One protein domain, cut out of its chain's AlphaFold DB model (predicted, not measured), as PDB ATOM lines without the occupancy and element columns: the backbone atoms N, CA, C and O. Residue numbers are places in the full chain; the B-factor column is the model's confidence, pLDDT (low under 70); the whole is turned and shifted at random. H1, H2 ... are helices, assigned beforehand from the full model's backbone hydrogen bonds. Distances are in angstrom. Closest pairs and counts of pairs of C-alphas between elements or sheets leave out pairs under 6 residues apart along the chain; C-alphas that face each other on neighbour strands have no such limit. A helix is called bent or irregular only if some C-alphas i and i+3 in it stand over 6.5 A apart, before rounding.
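What this domain is: This is residues 40 to 102 and 114 to 179 of the 387 residues of the protein "PDZ domain-containing protein" of Caulifigura coniformis (UniProt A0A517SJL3). A bundle of H3, H4 and H6 makes the core, with H7 packed on H4 and H6; the helical hairpin of H1 and H2 lies at one end of the longest axis, and H8 and H5 lie at the other, loosely joined to the core. The printed part has 129 residues, with eight named helices, H1 to H8 in chain order, and no named strand; the class is all helix. It is compact, with a radius of gyration of the C-alphas of 15.4 A and spans of 45 by 30 by 28 A.

Where its parts are: H1, residues 40 to 48, begins at C-alpha 40 (218.259, 215.670, 218.472). H2 is residues 54 to 64, and H3 residues 69 to 79. H3 is irregular, only just: C-alphas 70 and 73 are 7.0 A apart. H4, residues 83 to 98, spans 22.2 A. H5 is residues 114 to 125. H6, residues 134 to 148, spans 21.1 A. H7 is residues 154 to 163. H8, residues 165 to 178, spans 19.9 A and ends at C-alpha 178 (183.699, 200.220, 221.809).

How they stand to each other: H3, H4 and H6 form an up and down bundle, each running against the one before. H3 and H4, a hairpin, touch at a shallow tilt of 24 degrees, closest at C-alphas of Ala 79 and Ala 86, 4.1 A. H4 and H6 touch at Tyr 97 and Thr 136, their closest C-alphas, 4.4 A. H5 and H8 are close but not clearly touching, closest at C-alphas of Ile 124 and Ala 174, 7.2 A. Every O i to N i+4 pair is within hydrogen-bond range in each helix but H3, with 4 of 7.

The domain as a whole: Pro 52 and Leu 179 have the C-alphas farthest apart, 46.6 A. Residues 103 to 113 are not printed; C-alphas 102 and 114 are 13.3 A apart across this cut. No link printed whole is long. Residues 100 to 102 and 114 to 131 have pLDDT under 70.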
ATOM      1  N   SER A  40     217.358 214.878 219.319       90.06
ATOM      2  CA  SER A  40     218.259 215.670 218.472       90.06
ATOM      3  C   SER A  40     217.786 215.710 217.014       90.06
ATOM      4  O   SER A  40     217.737 216.781 216.401       90.06
ATOM      5  N   SER A  41     217.338 214.568 216.478       94.12
ATOM      6  CA  SER A  41     216.766 214.486 215.129       94.12
ATOM      7  C   SER A  41     215.496 215.331 214.988       94.12
ATOM      8  O   SER A  41     215.365 216.081 214.020       94.12
ATOM      9  N   ILE A  42     214.580 215.283 215.962       92.81
ATOM     10  CA  ILE A  42     213.362 216.112 215.946       92.81
ATOM     11  C   ILE A  42     213.717 217.596 215.994       92.81
ATOM     12  O   ILE A  42     213.196 218.380 215.205       92.81
ATOM     13  N   ASN A  43     214.651 217.993 216.859       92.31
ATOM     14  CA  ASN A  43     215.103 219.380 216.940       92.31
ATOM     15  C   ASN A  43     215.719 219.872 215.619       92.31
ATOM     16  O   ASN A  43     215.523 221.030 215.242       92.31
ATOM     17  N   ALA A  44     216.427 219.010 214.885       95.38
ATOM     18  CA  ALA A  44     216.927 219.340 213.553       95.38
ATOM     19  C   ALA A  44     215.783 219.558 212.544       95.38
ATOM     20  O   ALA A  44     215.837 220.497 211.748       95.38
ATOM     21  N   LEU A  45     214.726 218.741 212.600       95.44
ATOM     22  CA  LEU A  45     213.533 218.908 211.763       95.44
ATOM     23  C   LEU A  45     212.749 220.176 212.110       95.44
ATOM     24  O   LEU A  45     212.355 220.910 211.207       95.44
ATOM     25  N   LEU A  46     212.603 220.492 213.395       93.69
ATOM     26  CA  LEU A  46     211.960 221.724 213.857       93.69
ATOM     27  C   LEU A  46     212.692 222.974 213.354       93.69
ATOM     28  O   LEU A  46     212.053 223.911 212.887       93.69
ATOM     29  N   ARG A  47     214.032 222.968 213.343       94.19
ATOM     30  CA  ARG A  47     214.817 224.052 212.723       94.19
ATOM     31  C   ARG A  47     214.587 224.148 211.213       94.19
ATOM     32  O   ARG A  47     214.564 225.241 210.664       94.19
ATOM     33  N   ARG A  48     214.411 223.014 210.525       95.69
ATOM     34  CA  ARG A  48     214.099 222.990 209.084       95.69
ATOM     35  C   ARG A  48     212.687 223.506 208.782       95.69
ATOM     36  O   ARG A  48     212.474 224.012 207.685       95.69
ATOM     37  N   MET A  49     211.743 223.432 209.726       94.00
ATOM     38  CA  MET A  49     210.393 223.994 209.557       94.00
ATOM     39  C   MET A  49     210.373 225.522 209.453       94.00
ATOM     40  O   MET A  49     209.393 226.064 208.948       94.00
ATOM     41  N   THR A  50     211.433 226.211 209.873       91.56
ATOM     42  CA  THR A  50     211.572 227.670 209.739       91.56
ATOM     43  C   THR A  50     212.572 228.101 208.671       91.56
ATOM     44  O   THR A  50     212.860 229.286 208.527       91.56
ATOM     45  N   ASP A  51     213.062 227.165 207.850       95.62
ATOM     46  CA  ASP A  51     213.870 227.509 206.678       95.62
ATOM     47  C   ASP A  51     213.034 228.379 205.713       95.62
ATOM     48  O   ASP A  51     211.878 228.047 205.437       95.62
ATOM     49  N   PRO A  52     213.565 229.484 205.158       93.56
ATOM     50  CA  PRO A  52     212.825 230.341 204.226       93.56
ATOM     51  C   PRO A  52     212.418 229.621 202.930       93.56
ATOM     52  O   PRO A  52     211.459 230.034 202.270       93.56
ATOM     53  N   ARG A  53     213.074 228.511 202.575       95.88
ATOM     54  CA  ARG A  53     212.752 227.710 201.389       95.88
ATOM     55  C   ARG A  53     211.572 226.786 201.660       95.88
ATOM     56  O   ARG A  53     211.627 225.907 202.518       95.88
ATOM     57  N   PHE A  54     210.522 226.939 200.857       93.06
ATOM     58  CA  PHE A  54     209.296 226.143 200.954       93.06
ATOM     59  C   PHE A  54     209.551 224.630 200.928       93.06
ATOM     60  O   PHE A  54     209.039 223.913 201.782       93.06
ATOM     61  N   GLU A  55     210.384 224.145 200.007       95.25
ATOM     62  CA  GLU A  55     210.660 222.711 199.845       95.25
ATOM     63  C   GLU A  55     211.282 222.077 201.096       95.25
ATOM     64  O   GLU A  55     210.929 220.956 201.464       95.25
ATOM     65  N   VAL A  56     212.168 222.806 201.784       95.81
ATOM     66  CA  VAL A  56     212.835 222.325 203.002       95.81
ATOM     67  C   VAL A  56     211.834 222.190 204.143       95.81
ATOM     68  O   VAL A  56     211.846 221.167 204.833       95.81
ATOM     69  N   ARG A  57     210.940 223.174 204.295       93.81
ATOM     70  CA  ARG A  57     209.865 223.132 205.295       93.81
ATOM     71  C   ARG A  57     208.898 221.989 205.025       93.81
ATOM     72  O   ARG A  57     208.651 221.182 205.911       93.81
ATOM     73  N   THR A  58     208.410 221.874 203.792       89.94
ATOM     74  CA  THR A  58     207.461 220.826 203.393       89.94
ATOM     75  C   THR A  58     208.059 219.427 203.565       89.94
ATOM     76  O   THR A  58     207.367 218.507 204.001       89.94
ATOM     77  N   ALA A  59     209.353 219.251 203.267       92.81
ATOM     78  CA  ALA A  59     210.058 218.000 203.531       92.81
ATOM     79  C   ALA A  59     210.143 217.701 205.037       92.81
ATOM     80  O   ALA A  59     209.824 216.587 205.445       92.81
ATOM     81  N   ALA A  60     210.495 218.695 205.860       94.19
ATOM     82  CA  ALA A  60     210.550 218.536 207.311       94.19
ATOM     83  C   ALA A  60     209.177 218.193 207.909       94.19
ATOM     84  O   ALA A  60     209.080 217.272 208.710       94.19
ATOM     85  N   GLU A  61     208.104 218.856 207.475       91.88
ATOM     86  CA  GLU A  61     206.737 218.550 207.914       91.88
ATOM     87  C   GLU A  61     206.309 217.122 207.549       91.88
ATOM     88  O   GLU A  61     205.678 216.445 208.357       91.88
ATOM     89  N   ARG A  62     206.672 216.640 206.354       90.50
ATOM     90  CA  ARG A  62     206.392 215.260 205.922       90.50
ATOM     91  C   ARG A  62     207.202 214.226 206.706       90.50
ATOM     92  O   ARG A  62     206.733 213.113 206.914       90.50
ATOM     93  N   GLU A  63     208.431 214.558 207.087       92.81
ATOM     94  CA  GLU A  63     209.245 213.709 207.960       92.81
ATOM     95  C   GLU A  63     208.654 213.680 209.379       92.81
ATOM     96  O   GLU A  63     208.499 212.606 209.954       92.81
ATOM     97  N   LEU A  64     208.229 214.836 209.900       91.44
ATOM     98  CA  LEU A  64     207.603 214.953 211.217       91.44
ATOM     99  C   LEU A  64     206.220 214.289 211.294       91.44
ATOM    100  O   LEU A  64     205.844 213.776 212.342       91.44
ATOM    101  N   SER A  65     205.462 214.235 210.194       88.81
ATOM    102  CA  SER A  65     204.155 213.563 210.176       88.81
ATOM    103  C   SER A  65     204.239 212.034 210.255       88.81
ATOM    104  O   SER A  65     203.206 211.369 210.326       88.81
ATOM    105  N   ARG A  66     205.454 211.475 210.212       89.56
ATOM    106  CA  ARG A  66     205.745 210.044 210.378       89.56
ATOM    107  C   ARG A  66     206.272 209.704 211.772       89.56
ATOM    108  O   ARG A  66     206.648 208.556 211.992       89.56
ATOM    109  N   LEU A  67     206.368 210.690 212.664       80.62
ATOM    110  CA  LEU A  67     206.833 210.473 214.028       80.62
ATOM    111  C   LEU A  67     205.875 209.575 214.812       80.62
ATOM    112  O   LEU A  67     204.679 209.494 214.529       80.62
ATOM    113  N   ASP A  68     206.443 208.925 215.818       85.50
ATOM    114  CA  ASP A  68     205.718 208.098 216.772       85.50
ATOM    115  C   ASP A  68     204.816 208.981 217.672       85.50
ATOM    116  O   ASP A  68     205.219 210.101 218.013       85.50
ATOM    117  N   PRO A  69     203.611 208.517 218.075       81.75
ATOM    118  CA  PRO A  69     202.732 209.224 219.011       81.75
ATOM    119  C   PRO A  69     203.432 209.794 220.252       81.75
ATOM    120  O   PRO A  69     203.076 210.879 220.709       81.75
ATOM    121  N   VAL A  70     204.438 209.097 220.791       75.00
ATOM    122  CA  VAL A  70     205.172 209.503 222.005       75.00
ATOM    123  C   VAL A  70     205.895 210.845 221.817       75.00
ATOM    124  O   VAL A  70     206.216 211.543 222.778       75.00
ATOM    125  N   GLN A  71     206.119 211.261 220.575       88.56
ATOM    126  CA  GLN A  71     206.953 212.409 220.248       88.56
ATOM    127  C   GLN A  71     206.189 213.733 220.153       88.56
ATOM    128  O   GLN A  71     206.815 214.780 219.965       88.56
ATOM    129  N   THR A  72     204.860 213.731 220.309       90.12
ATOM    130  CA  THR A  72     204.071 214.971 220.241       90.12
ATOM    131  C   THR A  72     204.407 215.942 221.377       90.12
ATOM    132  O   THR A  72     204.305 217.151 221.188       90.12
ATOM    133  N   GLN A  73     204.925 215.454 222.510       90.62
ATOM    134  CA  GLN A  73     205.390 216.303 223.612       90.62
ATOM    135  C   GLN A  73     206.558 217.223 223.210       90.62
ATOM    136  O   GLN A  73     206.582 218.390 223.591       90.62
ATOM    137  N   VAL A  74     207.495 216.743 222.383       92.69
ATOM    138  CA  VAL A  74     208.613 217.574 221.889       92.69
ATOM    139  C   VAL A  74     208.095 218.695 220.982       92.69
ATOM    140  O   VAL A  74     208.626 219.807 220.981       92.69
ATOM    141  N   LEU A  75     207.032 218.415 220.220       92.94
ATOM    142  CA  LEU A  75     206.365 219.418 219.393       92.94
ATOM    143  C   LEU A  75     205.679 220.479 220.265       92.94
ATOM    144  O   LEU A  75     205.808 221.665 219.974       92.94
ATOM    145  N   GLU A  76     205.012 220.082 221.351       93.56
ATOM    146  CA  GLU A  76     204.394 221.024 222.294       93.56
ATOM    147  C   GLU A  76     205.417 222.000 222.878       93.56
ATOM    148  O   GLU A  76     205.227 223.212 222.800       93.56
ATOM    149  N   GLU A  77     206.538 221.491 223.397       94.12
ATOM    150  CA  GLU A  77     207.599 222.331 223.963       94.12
ATOM    151  C   GLU A  77     208.150 223.321 222.930       94.12
ATOM    152  O   GLU A  77     208.414 224.486 223.241       94.12
ATOM    153  N   ALA A  78     208.296 222.888 221.677       93.62
ATOM    154  CA  ALA A  78     208.760 223.741 220.591       93.62
ATOM    155  C   ALA A  78     207.736 224.816 220.191       93.62
ATOM    156  O   ALA A  78     208.137 225.934 219.861       93.62
ATOM    157  N   ALA A  79     206.437 224.515 220.271       93.88
ATOM    158  CA  ALA A  79     205.362 225.452 219.950       93.88
ATOM    159  C   ALA A  79     205.275 226.630 220.936       93.88
ATOM    160  O   ALA A  79     204.721 227.670 220.595       93.88
ATOM    161  N   THR A  80     205.857 226.512 222.134       93.81
ATOM    162  CA  THR A  80     205.837 227.597 223.131       93.81
ATOM    163  C   THR A  80     206.821 228.737 222.849       93.81
ATOM    164  O   THR A  80     206.693 229.809 223.436       93.81
ATOM    165  N   LYS A  81     207.811 228.532 221.969       92.38
ATOM    166  CA  LYS A  81     208.977 229.428 221.843       92.38
ATOM    167  C   LYS A  81     208.746 230.659 220.969       92.38
ATOM    168  O   LYS A  81     209.289 231.718 221.264       92.38
ATOM    169  N   ASP A  82     208.016 230.506 219.868       93.62
ATOM    170  CA  ASP A  82     207.880 231.525 218.822       93.62
ATOM    171  C   ASP A  82     206.567 231.333 218.045       93.62
ATOM    172  O   ASP A  82     206.099 230.206 217.881       93.62
ATOM    173  N   SER A  83     205.968 232.427 217.562       91.75
ATOM    174  CA  SER A  83     204.637 232.408 216.942       91.75
ATOM    175  C   SER A  83     204.607 231.739 215.564       91.75
ATOM    176  O   SER A  83     203.611 231.093 215.231       91.75
ATOM    177  N   GLU A  84     205.684 231.823 214.773       91.44
ATOM    178  CA  GLU A  84     205.752 231.109 213.493       91.44
ATOM    179  C   GLU A  84     205.871 229.598 213.732       91.44
ATOM    180  O   GLU A  84     205.151 228.809 213.112       91.44
ATOM    181  N   HIS A  85     206.733 229.191 214.672       90.88
ATOM    182  CA  HIS A  85     206.860 227.786 215.070       90.88
ATOM    183  C   HIS A  85     205.534 227.244 215.608       90.88
ATOM    184  O   HIS A  85     205.094 226.175 215.181       90.88
ATOM    185  N   ALA A  86     204.874 228.003 216.484       93.50
ATOM    186  CA  ALA A  86     203.572 227.673 217.043       93.50
ATOM    187  C   ALA A  86     202.540 227.367 215.950       93.50
ATOM    188  O   ALA A  86     201.952 226.286 215.941       93.50
ATOM    189  N   ALA A  87     202.365 228.277 214.986       93.94
ATOM    190  CA  ALA A  87     201.382 228.120 213.917       93.94
ATOM    191  C   ALA A  87     201.625 226.857 213.075       93.94
ATOM    192  O   ALA A  87     200.692 226.109 212.773       93.94
ATOM    193  N   ARG A  88     202.886 226.585 212.719       92.75
ATOM    194  CA  ARG A  88     203.238 225.411 211.908       92.75
ATOM    195  C   ARG A  88     203.091 224.105 212.682       92.75
ATOM    196  O   ARG A  88     202.605 223.123 212.123       92.75
ATOM    197  N   ILE A  89     203.493 224.086 213.952       94.94
ATOM    198  CA  ILE A  89     203.366 222.902 214.805       94.94
ATOM    199  C   ILE A  89     201.892 222.585 215.056       94.94
ATOM    200  O   ILE A  89     201.495 221.435 214.893       94.94
ATOM    201  N   VAL A  90     201.062 223.587 215.360       95.25
ATOM    202  CA  VAL A  90     199.613 223.388 215.504       95.25
ATOM    203  C   VAL A  90     199.007 222.861 214.203       95.25
ATOM    204  O   VAL A  90     198.243 221.905 214.248       95.25
ATOM    205  N   SER A  91     199.395 223.392 213.039       93.06
ATOM    206  CA  SER A  91     198.930 222.877 211.740       93.06
ATOM    207  C   SER A  91     199.367 221.426 211.470       93.06
ATOM    208  O   SER A  91     198.624 220.637 210.882       93.06
ATOM    209  N   LEU A  92     200.570 221.034 211.901       93.00
ATOM    210  CA  LEU A  92     201.021 219.642 211.838       93.00
ATOM    211  C   LEU A  92     200.193 218.741 212.769       93.00
ATOM    212  O   LEU A  92     199.708 217.705 212.317       93.00
ATOM    213  N   LEU A  93     200.005 219.144 214.030       93.88
ATOM    214  CA  LEU A  93     199.191 218.415 215.006       93.88
ATOM    215  C   LEU A  93     197.734 218.298 214.546       93.88
ATOM    216  O   LEU A  93     197.155 217.226 214.655       93.88
ATOM    217  N   GLU A  94     197.162 219.346 213.953       94.00
ATOM    218  CA  GLU A  94     195.819 219.330 213.365       94.00
ATOM    219  C   GLU A  94     195.714 218.296 212.235       94.00
ATOM    220  O   GLU A  94     194.768 217.515 212.209       94.00
ATOM    221  N   ARG A  95     196.706 218.212 211.337       91.44
ATOM    222  CA  ARG A  95     196.730 217.177 210.284       91.44
ATOM    223  C   ARG A  95     196.845 215.764 210.852       91.44
ATOM    224  O   ARG A  95     196.169 214.859 210.367       91.44
ATOM    225  N   LEU A  96     197.691 215.566 211.863       91.31
ATOM    226  CA  LEU A  96     197.812 214.279 212.557       91.31
ATOM    227  C   LEU A  96     196.507 213.908 213.263       91.31
ATOM    228  O   LEU A  96     196.080 212.759 213.198       91.31
ATOM    229  N   TYR A  97     195.856 214.890 213.880       90.56
ATOM    230  CA  TYR A  97     194.580 214.736 214.553       90.56
ATOM    231  C   TYR A  97     193.457 214.387 213.572       90.56
ATOM    232  O   TYR A  97     192.743 213.419 213.806       90.56
ATOM    233  N   VAL A  98     193.304 215.093 212.451       89.25
ATOM    234  CA  VAL A  98     192.287 214.764 211.432       89.25
ATOM    235  C   VAL A  98     192.564 213.396 210.792       89.25
ATOM    236  O   VAL A  98     191.630 212.651 210.492       89.25
ATOM    237  N   GLY A  99     193.838 213.016 210.690       83.94
ATOM    238  CA  GLY A  99     194.299 211.803 210.024       83.94
ATOM    239  C   GLY A  99     194.609 212.071 208.550       83.94
ATOM    240  O   GLY A  99     193.964 212.887 207.895       83.94
ATOM    241  N   GLN A 100     195.608 211.370 208.001       66.94
ATOM    242  CA  GLN A 100     196.102 211.582 206.627       66.94
ATOM    243  C   GLN A 100     195.091 211.233 205.513       66.94
ATOM    244  O   GLN A 100     195.413 211.382 204.339       66.94
ATOM    245  N   SER A 101     193.881 210.785 205.854       52.66
ATOM    246  CA  SER A 101     192.833 210.449 204.883       52.66
ATOM    247  C   SER A 101     192.064 211.663 204.352       52.66
ATOM    248  O   SER A 101     191.217 211.495 203.479       52.66
ATOM    249  N   ALA A 102     192.324 212.876 204.852       51.00
ATOM    250  CA  ALA A 102     191.738 214.079 204.268       51.00
ATOM    251  C   ALA A 102     192.391 214.367 202.896       51.00
ATOM    252  O   ALA A 102     193.622 214.482 202.835       51.00
ATOM    253  N   LEU A 114     180.657 219.158 203.064       51.22
ATOM    254  CA  LEU A 114     179.337 218.714 203.535       51.22
ATOM    255  C   LEU A 114     179.073 217.236 203.224       51.22
ATOM    256  O   LEU A 114     178.591 216.513 204.093       51.22
ATOM    257  N   LEU A 115     179.433 216.774 202.022       52.84
ATOM    258  CA  LEU A 115     179.298 215.362 201.655       52.84
ATOM    259  C   LEU A 115     180.228 214.464 202.481       52.84
ATOM    260  O   LEU A 115     179.802 213.392 202.888       52.84
ATOM    261  N   SER A 116     181.438 214.923 202.826       55.91
ATOM    262  CA  SER A 116     182.330 214.186 203.728       55.91
ATOM    263  C   SER A 116     181.783 214.135 205.154       55.91
ATOM    264  O   SER A 116     181.865 213.095 205.788       55.91
ATOM    265  N   SER A 117     181.154 215.208 205.648       54.03
ATOM    266  CA  SER A 117     180.513 215.215 206.969       54.03
ATOM    267  C   SER A 117     179.324 214.248 207.017       54.03
ATOM    268  O   SER A 117     179.146 213.525 207.997       54.03
ATOM    269  N   LEU A 118     178.550 214.174 205.927       59.50
ATOM    270  CA  LEU A 118     177.448 213.225 205.773       59.50
ATOM    271  C   LEU A 118     177.947 211.779 205.670       59.50
ATOM    272  O   LEU A 118     177.421 210.915 206.365       59.50
ATOM    273  N   ASP A 119     178.973 211.509 204.862       57.22
ATOM    274  CA  ASP A 119     179.568 210.173 204.752       57.22
ATOM    275  C   ASP A 119     180.224 209.744 206.063       57.22
ATOM    276  O   ASP A 119     180.094 208.588 206.461       57.22
ATOM    277  N   VAL A 120     180.861 210.667 206.785       56.56
ATOM    278  CA  VAL A 120     181.401 210.419 208.126       56.56
ATOM    279  C   VAL A 120     180.266 210.097 209.093       56.56
ATOM    280  O   VAL A 120     180.324 209.060 209.750       56.56
ATOM    281  N   MET A 121     179.188 210.886 209.129       59.09
ATOM    282  CA  MET A 121     178.009 210.590 209.955       59.09
ATOM    283  C   MET A 121     177.375 209.239 209.612       59.09
ATOM    284  O   MET A 121     177.087 208.446 210.510       59.09
ATOM    285  N   LEU A 122     177.174 208.938 208.327       61.56
ATOM    286  CA  LEU A 122     176.590 207.674 207.876       61.56
ATOM    287  C   LEU A 122     177.516 206.492 208.156       61.56
ATOM    288  O   LEU A 122     177.040 205.414 208.507       61.56
ATOM    289  N   THR A 123     178.827 206.681 208.061       56.62
ATOM    290  CA  THR A 123     179.816 205.646 208.368       56.62
ATOM    291  C   THR A 123     179.897 205.396 209.877       56.62
ATOM    292  O   THR A 123     179.905 204.238 210.284       56.62
ATOM    293  N   ILE A 124     179.809 206.429 210.724       54.50
ATOM    294  CA  ILE A 124     179.675 206.283 212.189       54.50
ATOM    295  C   ILE A 124     178.377 205.553 212.535       54.50
ATOM    296  O   ILE A 124     178.365 204.658 213.381       54.50
ATOM    297  N   ARG A 125     177.279 205.892 211.849       59.12
ATOM    298  CA  ARG A 125     175.987 205.211 212.004       59.12
ATOM    299  C   ARG A 125     176.061 203.739 211.594       59.12
ATOM    300  O   ARG A 125     175.370 202.917 212.182       59.12
ATOM    301  N   ARG A 126     176.909 203.403 210.619       60.66
ATOM    302  CA  ARG A 126     177.148 202.034 210.133       60.66
ATOM    303  C   ARG A 126     178.237 201.279 210.905       60.66
ATOM    304  O   ARG A 126     178.561 200.160 210.522       60.66
ATOM    305  N   GLY A 127     178.790 201.856 211.975       55.06
ATOM    306  CA  GLY A 127     179.839 201.214 212.772       55.06
ATOM    307  C   GLY A 127     181.199 201.147 212.074       55.06
ATOM    308  O   GLY A 127     182.009 200.285 212.402       55.06
ATOM    309  N   GLY A 128     181.456 202.025 211.101       58.03
ATOM    310  CA  GLY A 128     182.773 202.153 210.490       58.03
ATOM    311  C   GLY A 128     183.803 202.631 211.510       58.03
ATOM    312  O   GLY A 128     183.551 203.549 212.293       58.03
ATOM    313  N   ASP A 129     184.961 201.977 211.497       61.31
ATOM    314  CA  ASP A 129     186.064 202.208 212.421       61.31
ATOM    315  C   ASP A 129     186.762 203.542 212.102       61.31
ATOM    316  O   ASP A 129     187.816 203.587 211.474       61.31
ATOM    317  N   PHE A 130     186.187 204.662 212.552       64.38
ATOM    318  CA  PHE A 130     186.929 205.922 212.727       64.38
ATOM    319  C   PHE A 130     187.801 205.863 213.984       64.38
ATOM    320  O   PHE A 130     187.893 206.844 214.730       64.38
ATOM    321  N   GLY A 131     188.375 204.687 214.248       65.38
ATOM    322  CA  GLY A 131     189.071 204.349 215.467       65.38
ATOM    323  C   GLY A 131     190.066 205.433 215.816       65.38
ATOM    324  O   GLY A 131     190.944 205.785 215.029       65.38
ATOM    325  N   GLU A 132     189.905 205.983 217.012       83.56
ATOM    326  CA  GLU A 132     190.925 206.816 217.614       83.56
ATOM    327  C   GLU A 132     192.212 205.981 217.691       83.56
ATOM    328  O   GLU A 132     192.301 204.996 218.432       83.56
ATOM    329  N   THR A 133     193.185 206.353 216.867       88.69
ATOM    330  CA  THR A 133     194.541 205.807 216.892       88.69
ATOM    331  C   THR A 133     195.340 206.478 218.005       88.69
ATOM    332  O   THR A 133     195.008 207.584 218.447       88.69
ATOM    333  N   GLU A 134     196.438 205.853 218.426       89.62
ATOM    334  CA  GLU A 134     197.357 206.467 219.390       89.62
ATOM    335  C   GLU A 134     197.894 207.812 218.884       89.62
ATOM    336  O   GLU A 134     197.951 208.766 219.656       89.62
ATOM    337  N   VAL A 135     198.180 207.932 217.580       89.88
ATOM    338  CA  VAL A 135     198.639 209.185 216.952       89.88
ATOM    339  C   VAL A 135     197.573 210.271 217.063       89.88
ATOM    340  O   VAL A 135     197.864 211.378 217.508       89.88
ATOM    341  N   THR A 136     196.329 209.967 216.682       91.88
ATOM    342  CA  THR A 136     195.237 210.951 216.725       91.88
ATOM    343  C   THR A 136     194.932 211.384 218.156       91.88
ATOM    344  O   THR A 136     194.727 212.572 218.386       91.88
ATOM    345  N   ARG A 137     194.968 210.453 219.124       91.56
ATOM    346  CA  ARG A 137     194.774 210.753 220.550       91.56
ATOM    347  C   ARG A 137     195.902 211.623 221.098       91.56
ATOM    348  O   ARG A 137     195.640 212.589 221.809       91.56
ATOM    349  N   ALA A 138     197.151 211.285 220.772       91.94
ATOM    350  CA  ALA A 138     198.316 212.055 221.188       91.94
ATOM    351  C   ALA A 138     198.263 213.477 220.620       91.94
ATOM    352  O   ALA A 138     198.436 214.434 221.369       91.94
ATOM    353  N   ALA A 139     197.933 213.624 219.333       93.56
ATOM    354  CA  ALA A 139     197.792 214.923 218.687       93.56
ATOM    355  C   ALA A 139     196.659 215.769 219.293       93.56
ATOM    356  O   ALA A 139     196.866 216.952 219.556       93.56
ATOM    357  N   GLU A 140     195.490 215.176 219.564       94.62
ATOM    358  CA  GLU A 140     194.379 215.856 220.247       94.62
ATOM    359  C   GLU A 140     194.800 216.349 221.635       94.62
ATOM    360  O   GLU A 140     194.663 217.532 221.938       94.62
ATOM    361  N   LYS A 141     195.402 215.471 222.447       94.12
ATOM    362  CA  LYS A 141     195.890 215.810 223.790       94.12
ATOM    363  C   LYS A 141     196.935 216.927 223.754       94.12
ATOM    364  O   LYS A 141     196.938 217.793 224.628       94.12
ATOM    365  N   SER A 142     197.811 216.921 222.751       95.12
ATOM    366  CA  SER A 142     198.781 217.991 222.527       95.12
ATOM    367  C   SER A 142     198.120 219.319 222.195       95.12
ATOM    368  O   SER A 142     198.483 220.340 222.775       95.12
ATOM    369  N   LEU A 143     197.121 219.315 221.310       95.94
ATOM    370  CA  LEU A 143     196.348 220.512 220.989       95.94
ATOM    371  C   LEU A 143     195.609 221.050 222.222       95.94
ATOM    372  O   LEU A 143     195.662 222.252 222.460       95.94
ATOM    373  N   SER A 144     194.990 220.188 223.036       95.12
ATOM    374  CA  SER A 144     194.321 220.601 224.280       95.12
ATOM    375  C   SER A 144     195.292 221.248 225.268       95.12
ATOM    376  O   SER A 144     195.029 222.346 225.745       95.12
ATOM    377  N   ARG A 145     196.462 220.635 225.505       95.56
ATOM    378  CA  ARG A 145     197.494 221.214 226.385       95.56
ATOM    379  C   ARG A 145     198.015 222.558 225.881       95.56
ATOM    380  O   ARG A 145     198.246 223.460 226.680       95.56
ATOM    381  N   LEU A 146     198.204 222.702 224.567       96.56
ATOM    382  CA  LEU A 146     198.621 223.971 223.972       96.56
ATOM    383  C   LEU A 146     197.545 225.050 224.114       96.56
ATOM    384  O   LEU A 146     197.901 226.194 224.382       96.56
ATOM    385  N   ALA A 147     196.268 224.690 223.956       96.75
ATOM    386  CA  ALA A 147     195.131 225.600 224.094       96.75
ATOM    387  C   ALA A 147     194.936 226.106 225.535       96.75
ATOM    388  O   ALA A 147     194.531 227.247 225.725       96.75
ATOM    389  N   GLU A 148     195.249 225.287 226.544       95.81
ATOM    390  CA  GLU A 148     195.140 225.653 227.966       95.81
ATOM    391  C   GLU A 148     196.301 226.526 228.484       95.81
ATOM    392  O   GLU A 148     196.194 227.110 229.562       95.81
ATOM    393  N   GLY A 149     197.427 226.593 227.765       95.44
ATOM    394  CA  GLY A 149     198.625 227.318 228.203       95.44
ATOM    395  C   GLY A 149     198.673 228.795 227.787       95.44
ATOM    396  O   GLY A 149     197.985 229.225 226.871       95.44
ATOM    397  N   ASP A 150     199.595 229.565 228.370       95.81
ATOM    398  CA  ASP A 150     199.813 230.993 228.049       95.81
ATOM    399  C   ASP A 150     200.753 231.220 226.840       95.81
ATOM    400  O   ASP A 150     201.530 232.177 226.788       95.81
ATOM    401  N   SER A 151     200.752 230.306 225.867       95.19
ATOM    402  CA  SER A 151     201.704 230.332 224.747       95.19
ATOM    403  C   SER A 151     201.137 231.014 223.490       95.19
ATOM    404  O   SER A 151     199.921 231.052 223.306       95.19
ATOM    405  N   PRO A 152     201.987 231.461 222.541       96.00
ATOM    406  CA  PRO A 152     201.520 231.929 221.230       96.00
ATOM    407  C   PRO A 152     200.712 230.881 220.445       96.00
ATOM    408  O   PRO A 152     199.968 231.237 219.533       96.00
ATOM    409  N   ALA A 153     200.857 229.593 220.781       96.44
ATOM    410  CA  ALA A 153     200.125 228.497 220.155       96.44
ATOM    411  C   ALA A 153     198.681 228.369 220.651       96.44
ATOM    412  O   ALA A 153     197.860 227.807 219.927       96.44
ATOM    413  N   ALA A 154     198.360 228.893 221.838       96.81
ATOM    414  CA  ALA A 154     197.077 228.677 222.498       96.81
ATOM    415  C   ALA A 154     195.855 229.068 221.650       96.81
ATOM    416  O   ALA A 154     195.045 228.184 221.362       96.81
ATOM    417  N   PRO A 155     195.743 230.307 221.121       96.62
ATOM    418  CA  PRO A 155     194.584 230.682 220.306       96.62
ATOM    419  C   PRO A 155     194.503 229.901 218.983       96.62
ATOM    420  O   PRO A 155     193.420 229.705 218.433       96.62
ATOM    421  N   ILE A 156     195.640 229.436 218.450       96.31
ATOM    422  CA  ILE A 156     195.686 228.656 217.204       96.31
ATOM    423  C   ILE A 156     195.205 227.223 217.466       96.31
ATOM    424  O   ILE A 156     194.433 226.678 216.674       96.31
ATOM    425  N   ALA A 157     195.646 226.626 218.576       96.12
ATOM    426  CA  ALA A 157     195.258 225.288 219.002       96.12
ATOM    427  C   ALA A 157     193.775 225.234 219.393       96.12
ATOM    428  O   ALA A 157     193.065 224.335 218.944       96.12
ATOM    429  N   GLU A 158     193.281 226.236 220.126       96.19
ATOM    430  CA  GLU A 158     191.856 226.389 220.442       96.19
ATOM    431  C   GLU A 158     191.014 226.475 219.162       96.19
ATOM    432  O   GLU A 158     190.052 225.725 218.992       96.19
ATOM    433  N   ALA A 159     191.420 227.316 218.203       93.75
ATOM    434  CA  ALA A 159     190.727 227.428 216.925       93.75
ATOM    435  C   ALA A 159     190.745 226.111 216.126       93.75
ATOM    436  O   ALA A 159     189.764 225.793 215.453       93.75
ATOM    437  N   ALA A 160     191.838 225.342 216.183       93.50
ATOM    438  CA  ALA A 160     191.926 224.028 215.547       93.50
ATOM    439  C   ALA A 160     190.970 223.013 216.194       93.50
ATOM    440  O   ALA A 160     190.220 222.345 215.483       93.50
ATOM    441  N   LEU A 161     190.932 222.939 217.527       94.25
ATOM    442  CA  LEU A 161     189.994 222.078 218.253       94.25
ATOM    443  C   LEU A 161     188.539 222.462 217.962       94.25
ATOM    444  O   LEU A 161     187.724 221.592 217.661       94.25
ATOM    445  N   ALA A 162     188.225 223.760 217.959       91.19
ATOM    446  CA  ALA A 162     186.887 224.262 217.663       91.19
ATOM    447  C   ALA A 162     186.424 223.896 216.242       91.19
ATOM    448  O   ALA A 162     185.289 223.446 216.063       91.19
ATOM    449  N   ARG A 163     187.303 224.017 215.231       91.62
ATOM    450  CA  ARG A 163     187.004 223.605 213.843       91.62
ATOM    451  C   ARG A 163     186.623 222.129 213.738       91.62
ATOM    452  O   ARG A 163     185.769 221.777 212.929       91.62
ATOM    453  N   HIS A 164     187.236 221.283 214.561       91.75
ATOM    454  CA  HIS A 164     187.088 219.827 214.500       91.75
ATOM    455  C   HIS A 164     186.289 219.244 215.669       91.75
ATOM    456  O   HIS A 164     186.360 218.040 215.926       91.75
ATOM    457  N   ALA A 165     185.487 220.059 216.357       89.94
ATOM    458  CA  ALA A 165     184.676 219.613 217.492       89.94
ATOM    459  C   ALA A 165     183.691 218.487 217.111       89.94
ATOM    460  O   ALA A 165     183.468 217.567 217.891       89.94
ATOM    461  N   VAL A 166     183.152 218.511 215.881       86.88
ATOM    462  CA  VAL A 166     182.294 217.432 215.345       86.88
ATOM    463  C   VAL A 166     183.059 216.107 215.272       86.88
ATOM    464  O   VAL A 166     182.539 215.062 215.653       86.88
ATOM    465  N   LEU A 167     184.302 216.140 214.783       87.56
ATOM    466  CA  LEU A 167     185.146 214.952 214.666       87.56
ATOM    467  C   LEU A 167     185.514 214.395 216.049       87.56
ATOM    468  O   LEU A 167     185.486 213.177 216.233       87.56
ATOM    469  N   ALA A 168     185.814 215.278 217.010       91.31
ATOM    470  CA  ALA A 168     186.119 214.910 218.394       91.31
ATOM    471  C   ALA A 168     184.950 214.153 219.037       91.31
ATOM    472  O   ALA A 168     185.121 213.044 219.542       91.31
ATOM    473  N   GLU A 169     183.745 214.722 218.944       91.69
ATOM    474  CA  GLU A 169     182.518 214.114 219.459       91.69
ATOM    475  C   GLU A 169     182.258 212.749 218.815       91.69
ATOM    476  O   GLU A 169     182.004 211.761 219.500       91.69
ATOM    477  N   ASN A 170     182.384 212.662 217.494       88.44
ATOM    478  CA  ASN A 170     182.170 211.427 216.753       88.44
ATOM    479  C   ASN A 170     183.122 210.301 217.181       88.44
ATOM    480  O   ASN A 170     182.695 209.158 217.377       88.44
ATOM    481  N   ARG A 171     184.408 210.618 217.372       90.50
ATOM    482  CA  ARG A 171     185.396 209.666 217.899       90.50
ATOM    483  C   ARG A 171     185.099 209.281 219.336       90.50
ATOM    484  O   ARG A 171     185.212 208.107 219.679       90.50
ATOM    485  N   ALA A 172     184.678 210.236 220.159       93.38
ATOM    486  CA  ALA A 172     184.273 209.970 221.528       93.38
ATOM    487  C   ALA A 172     183.093 208.993 221.581       93.38
ATOM    488  O   ALA A 172     183.156 208.007 222.308       93.38
ATOM    489  N   ILE A 173     182.064 209.187 220.752       92.44
ATOM    490  CA  ILE A 173     180.910 208.281 220.643       92.44
ATOM    491  C   ILE A 173     181.348 206.882 220.196       92.44
ATOM    492  O   ILE A 173     180.927 205.887 220.789       92.44
ATOM    493  N   ALA A 174     182.201 206.789 219.171       90.38
ATOM    494  CA  ALA A 174     182.724 205.511 218.692       90.38
ATOM    495  C   ALA A 174     183.530 204.784 219.782       90.38
ATOM    496  O   ALA A 174     183.315 203.594 220.026       90.38
ATOM    497  N   THR A 175     184.404 205.502 220.494       92.62
ATOM    498  CA  THR A 175     185.186 204.941 221.599       92.62
ATOM    499  C   THR A 175     184.298 204.533 222.771       92.62
ATOM    500  O   THR A 175     184.452 203.418 223.259       92.62
ATOM    501  N   LEU A 176     183.327 205.354 223.179       94.88
ATOM    502  CA  LEU A 176     182.353 205.015 224.223       94.88
ATOM    503  C   LEU A 176     181.620 203.710 223.888       94.88
ATOM    504  O   LEU A 176     181.555 202.814 224.728       94.88
ATOM    505  N   ARG A 177     181.148 203.557 222.646       93.50
ATOM    506  CA  ARG A 177     180.503 202.320 222.175       93.50
ATOM    507  C   ARG A 177     181.431 201.115 222.219       93.50
ATOM    508  O   ARG A 177     181.049 200.070 222.738       93.50
ATOM    509  N   ARG A 178     182.668 201.268 221.741       92.94
ATOM    510  CA  ARG A 178     183.699 200.220 221.809       92.94
ATOM    511  C   ARG A 178     183.995 199.793 223.248       92.94
ATOM    512  O   ARG A 178     184.250 198.619 223.488       92.94
ATOM    513  N   LEU A 179     183.952 200.734 224.189       95.56
ATOM    514  CA  LEU A 179     184.150 200.484 225.615       95.56
ATOM    515  C   LEU A 179     182.913 199.896 226.309       95.56
ATOM    516  O   LEU A 179     182.984 199.644 227.506       95.56
TER     517      LEU A 179